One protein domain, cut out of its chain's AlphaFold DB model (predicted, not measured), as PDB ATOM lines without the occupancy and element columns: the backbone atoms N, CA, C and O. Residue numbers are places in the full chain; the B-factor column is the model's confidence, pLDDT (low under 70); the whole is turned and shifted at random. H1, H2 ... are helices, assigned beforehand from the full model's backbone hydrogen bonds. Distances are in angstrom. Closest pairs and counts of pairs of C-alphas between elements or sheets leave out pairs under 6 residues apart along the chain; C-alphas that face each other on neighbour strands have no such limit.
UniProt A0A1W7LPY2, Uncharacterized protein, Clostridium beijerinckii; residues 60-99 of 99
ATOM      1  N   ASN A  60      28.200  20.481  21.260       93.44
ATOM      2  CA  ASN A  60      28.835  20.476  19.937       93.44
ATOM      3  C   ASN A  60      29.819  19.317  19.804       93.44
ATOM      4  O   ASN A  60      29.837  18.650  18.775       93.44
ATOM      5  N   ALA A  61      30.596  19.041  20.857       92.38
ATOM      6  CA  ALA A  61      31.519  17.909  20.874       92.38
ATOM      7  C   ALA A  61      30.786  16.571  20.690       92.38
ATOM      8  O   ALA A  61      31.318  15.642  20.086       92.38
ATOM      9  N   ILE A  62      29.548  16.478  21.180       88.56
ATOM     10  CA  ILE A  62      28.719  15.280  21.038       88.56
ATOM     11  C   ILE A  62      28.215  15.143  19.607       88.56
ATOM     12  O   ILE A  62      28.359  14.072  19.026       88.56
ATOM     13  N   GLU A  63      27.718  16.222  19.001       91.12
ATOM     14  CA  GLU A  63      27.355  16.195  17.582       91.12
ATOM     15  C   GLU A  63      28.551  15.887  16.669       91.12
ATOM     16  O   GLU A  63      28.400  15.210  15.653       91.12
ATOM     17  N   GLU A  64      29.733  16.426  16.980       94.38
ATOM     18  CA  GLU A  64      30.965  16.142  16.241       94.38
ATOM     19  C   GLU A  64      31.351  14.667  16.357       94.38
ATOM     20  O   GLU A  64      31.685  14.047  15.347       94.38
ATOM     21  N   TRP A  65      31.255  14.096  17.560       90.19
ATOM     22  CA  TRP A  65      31.507  12.678  17.793       90.19
ATOM     23  C   TRP A  65      30.505  11.791  17.043       90.19
ATOM     24  O   TRP A  65      30.925  10.901  16.308       90.19
ATOM     25  N   GLU A  66      29.206  12.088  17.122       89.69
ATOM     26  CA  GLU A  66      28.159  11.358  16.392       89.69
ATOM     27  C   GLU A  66      28.387  11.378  14.874       89.69
ATOM     28  O   GLU A  66      28.222  10.357  14.215       89.69
ATOM     29  N   LYS A  67      28.810  12.517  14.310       91.56
ATOM     30  CA  LYS A  67      29.119  12.641  12.872       91.56
ATOM     31  C   LYS A  67      30.387  11.888  12.461       91.56
ATOM     32  O   LYS A  67      30.548  11.599  11.277       91.56
ATOM     33  N   ALA A  68      31.302  11.645  13.397       90.88
ATOM     34  CA  ALA A  68      32.548  10.932  13.149       90.88
ATOM     35  C   ALA A  68      32.406   9.407  13.285       90.88
ATOM     36  O   ALA A  68      33.233   8.683  12.731       90.88
ATOM     37  N   CYS A  69      31.389   8.932  14.009       88.12
ATOM     38  CA  CYS A  69      31.128   7.510  14.191       88.12
ATOM     39  C   CYS A  69      30.565   6.851  12.923       88.12
ATOM     40  O   CYS A  69      29.827   7.458  12.146       88.12
ATOM     41  N   GLU A  70      30.880   5.571  12.735       87.06
ATOM     42  CA  GLU A  70      30.276   4.763  11.673       87.06
ATOM     43  C   GLU A  70      28.889   4.247  12.085       87.06
ATOM     44  O   GLU A  70      28.678   3.887  13.240       87.06
ATOM     45  N   ASP A  71      27.965   4.082  11.129       85.56
ATOM     46  CA  ASP A  71      26.620   3.514  11.374       85.56
ATOM     47  C   ASP A  71      26.649   2.111  12.017       85.56
ATOM     48  O   ASP A  71      25.660   1.640  12.583       85.56
ATOM     49  N   SER A  72      27.782   1.412  11.900       83.25
ATOM     50  CA  SER A  72      28.008   0.087  12.477       83.25
ATOM     51  C   SER A  72      28.280   0.120  13.990       83.25
ATOM     52  O   SER A  72      28.223  -0.927  14.645       83.25
ATOM     53  N   GLU A  73      28.557   1.296  14.560       85.69
ATOM     54  CA  GLU A  73      28.966   1.442  15.952       85.69
ATOM     55  C   GLU A  73      27.840   1.150  16.962       85.69
ATOM     56  O   GLU A  73      26.661   1.399  16.688       85.69
ATOM     57  N   PRO A  74      28.192   0.676  18.177       85.56
ATOM     58  CA  PRO A  74      27.241   0.384  19.253       85.56
ATOM     59  C   PRO A  74      26.253   1.518  19.579       85.56
ATOM     60  O   PRO A  74      25.119   1.271  19.996       85.56
ATOM     61  N   LEU A  75      26.688   2.765  19.375       84.44
ATOM     62  CA  LEU A  75      25.896   3.977  19.579       84.44
ATOM     63  C   LEU A  75      24.589   3.970  18.765       84.44
ATOM     64  O   LEU A  75      23.557   4.413  19.266       84.44
ATOM     65  N   PHE A  76      24.606   3.416  17.547       87.81
ATOM     66  CA  PHE A  76      23.483   3.473  16.603       87.81
ATOM     67  C   PHE A  76      22.626   2.203  16.555       87.81
ATOM     68  O   PHE A  76      21.596   2.170  15.882       87.81
ATOM     69  N   ASN A  77      23.004   1.157  17.290       87.00
ATOM     70  CA  ASN A  77      22.302  -0.131  17.298       87.00
ATOM     71  C   ASN A  77      21.905  -0.593  18.716       87.00
ATOM     72  O   ASN A  77      21.615  -1.770  18.938       87.00
ATOM     73  N   GLY A  78      21.831   0.348  19.663       88.12
ATOM     74  CA  GLY A  78      21.279   0.113  20.998       88.12
ATOM     75  C   GLY A  78      22.228  -0.597  21.958       88.12
ATOM     76  O   GLY A  78      21.748  -1.250  22.881       88.12
ATOM     77  N   TYR A  79      23.545  -0.461  21.760       88.88
ATOM     78  CA  TYR A  79      24.580  -1.026  22.631       88.88
ATOM     79  C   TYR A  79      24.423  -2.545  22.838       88.88
ATOM     80  O   TYR A  79      24.163  -3.004  23.954       88.88
ATOM     81  N   PRO A  80      24.543  -3.349  21.767       91.75
ATOM     82  CA  PRO A  80      24.308  -4.779  21.821       91.75
ATOM     83  C   PRO A  80      25.297  -5.463  22.763       91.75
ATOM     84  O   PRO A  80      26.437  -5.034  22.941       91.75
ATOM     85  N   VAL A  81      24.845  -6.566  23.351       93.12
ATOM     86  CA  VAL A  81      25.571  -7.311  24.381       93.12
ATOM     87  C   VAL A  81      25.899  -8.712  23.863       93.12
ATOM     88  O   VAL A  81      25.087  -9.347  23.186       93.12
ATOM     89  N   CYS A  82      27.089  -9.216  24.187       92.12
ATOM     90  CA  CYS A  82      27.469 -10.602  23.934       92.12
ATOM     91  C   CYS A  82      26.557 -11.556  24.717       92.12
ATOM     92  O   CYS A  82      26.447 -11.446  25.935       92.12
ATOM     93  N   LYS A  83      25.949 -12.533  24.039       92.62
ATOM     94  CA  LYS A  83      25.044 -13.500  24.685       92.62
ATOM     95  C   LYS A  83      25.750 -14.449  25.656       92.62
ATOM     96  O   LYS A  83      25.114 -14.907  26.596       92.62
ATOM     97  N   GLU A  84      27.034 -14.715  25.429       90.81
ATOM     98  CA  GLU A  84      27.824 -15.638  26.251       90.81
ATOM     99  C   GLU A  84      28.421 -14.937  27.477       90.81
ATOM    100  O   GLU A  84      28.326 -15.439  28.592       90.81
ATOM    101  N   HIS A  85      28.997 -13.744  27.284       87.50
ATOM    102  CA  HIS A  85      29.772 -13.049  28.321       87.50
ATOM    103  C   HIS A  85      29.038 -11.873  28.973       87.50
ATOM    104  O   HIS A  85      29.541 -11.290  29.928       87.50
ATOM    105  N   ASN A  86      27.859 -11.501  28.466       88.31
ATOM    106  CA  ASN A  86      27.056 -10.381  28.962       88.31
ATOM    107  C   ASN A  86      27.822  -9.037  29.033       88.31
ATOM    108  O   ASN A  86      27.570  -8.206  29.905       88.31
ATOM    109  N   VAL A  87      28.756  -8.821  28.099       87.12
ATOM    110  CA  VAL A  87      29.523  -7.572  27.937       87.12
ATOM    111  C   VAL A  87      29.080  -6.805  26.693       87.12
ATOM    112  O   VAL A  87      28.627  -7.411  25.720       87.12
ATOM    113  N   LEU A  88      29.233  -5.478  26.709       89.56
ATOM    114  CA  LEU A  88      28.972  -4.627  25.546       89.56
ATOM    115  C   LEU A  88      29.862  -5.035  24.365       89.56
ATOM    116  O   LEU A  88      31.068  -5.232  24.523       89.56
ATOM    117  N   LEU A  89      29.264  -5.162  23.182       89.88
ATOM    118  CA  LEU A  89      29.998  -5.408  21.948       89.88
ATOM    119  C   LEU A  89      30.629  -4.111  21.450       89.88
ATOM    120  O   LEU A  89      30.022  -3.045  21.524       89.88
ATOM    121  N   THR A  90      31.830  -4.223  20.893       87.06
ATOM    122  CA  THR A  90      32.449  -3.162  20.091       87.06
ATOM    123  C   THR A  90      32.258  -3.450  18.604       87.06
ATOM    124  O   THR A  90      31.724  -4.499  18.234       87.06
ATOM    125  N   ILE A  91      32.751  -2.564  17.734       86.00
ATOM    126  CA  ILE A  91      32.816  -2.826  16.285       86.00
ATOM    127  C   ILE A  91      33.632  -4.079  15.931       86.00
ATOM    128  O   ILE A  91      33.455  -4.652  14.861       86.00
ATOM    129  N   PHE A  92      34.491  -4.545  16.843       86.38
ATOM    130  CA  PHE A  92      35.269  -5.772  16.680       86.38
ATOM    131  C   PHE A  92      34.601  -6.993  17.328       86.38
ATOM    132  O   PHE A  92      35.167  -8.081  17.318       86.38
ATOM    133  N   GLY A  93      33.394  -6.845  17.882       88.00
ATOM    134  CA  GLY A  93      32.689  -7.894  18.610       88.00
ATOM    135  C   GLY A  93      33.000  -7.893  20.109       88.00
ATOM    136  O   GLY A  93      33.230  -6.849  20.721       88.00
ATOM    137  N   CYS A  94      32.929  -9.071  20.727       90.44
ATOM    138  CA  CYS A  94      33.131  -9.241  22.163       90.44
ATOM    139  C   CYS A  94      34.623  -9.368  22.473       90.44
ATOM    140  O   CYS A  94      35.245 -10.328  22.029       90.44
ATOM    141  N   HIS A  95      35.176  -8.460  23.281       83.81
ATOM    142  CA  HIS A  95      36.588  -8.530  23.679       83.81
ATOM    143  C   HIS A  95      36.935  -9.848  24.378       83.81
ATOM    144  O   HIS A  95      37.921 -10.466  24.020       83.81
ATOM    145  N   VAL A  96      36.051 -10.348  25.245       85.38
ATOM    146  CA  VAL A  96      36.237 -11.637  25.937       85.38
ATOM    147  C   VAL A  96      36.156 -12.846  24.986       85.38
ATOM    148  O   VAL A  96      36.591 -13.928  25.336       85.38
ATOM    149  N   CYS A  97      35.565 -12.703  23.790       85.69
ATOM    150  CA  CYS A  97      35.557 -13.787  22.792       85.69
ATOM    151  C   CYS A  97      36.785 -13.766  21.878       85.69
ATOM    152  O   CYS A  97      37.051 -14.764  21.211       85.69
ATOM    153  N   ASN A  98      37.404 -12.594  21.733       79.12
ATOM    154  CA  ASN A  98      38.483 -12.352  20.782       79.12
ATOM    155  C   ASN A  98      39.871 -12.513  21.416       79.12
ATOM    156  O   ASN A  98      40.846 -12.586  20.668       79.12
ATOM    157  N   ASP A  99      39.925 -12.561  22.747       59.47
ATOM    158  CA  ASP A  99      41.049 -13.033  23.561       59.47
ATOM    159  C   ASP A  99      40.795 -14.490  23.998       59.47
ATOM    160  O   ASP A  99      41.775 -15.266  24.091       59.47
TER     161      ASP A  99
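This is residues 60 to 99 of the 99 residues of an uncharacterized protein of Clostridium beijerinckii (UniProt A0A1W7LPY2). This is a piece with little regular structure: a helix, H1, at one end, whose residues 60 to 65 stick out free, then a long winding stretch that folds back on itself past Glu 84 and leads to the short helix H2. The 40 printed residues include two named helices, H1 then H2, and no named strand; the class is all helix, with 13 residues in named elements. The whole is loose, with a radius of gyration of the C-alphas of 11.9 A, and spans 36 by 18 by 15 A.

H1, residues 60 to 68, and H2, residues 95 to 98, are apart. In H1 every O i to N i+4 pair is within hydrogen-bond range; H2 is too short for such a pair, and its one O i to N i+3 pair is within range.

H1 measures 12.3 A from C-alpha 60 at (28.835, 20.476, 19.937) to C-alpha 68. H2 measures 5.2 A and ends with C-alpha 98 at (38.483, -12.352, 20.782).

The C-alphas farthest apart, of Asn 60 and Glu 84, are 36.7 A apart. The link from H1 to H2, residues 69 to 94, is long. The printed part has no cut and ends at the chain's last residue, Asp 99, which alone has a pLDDT under 70.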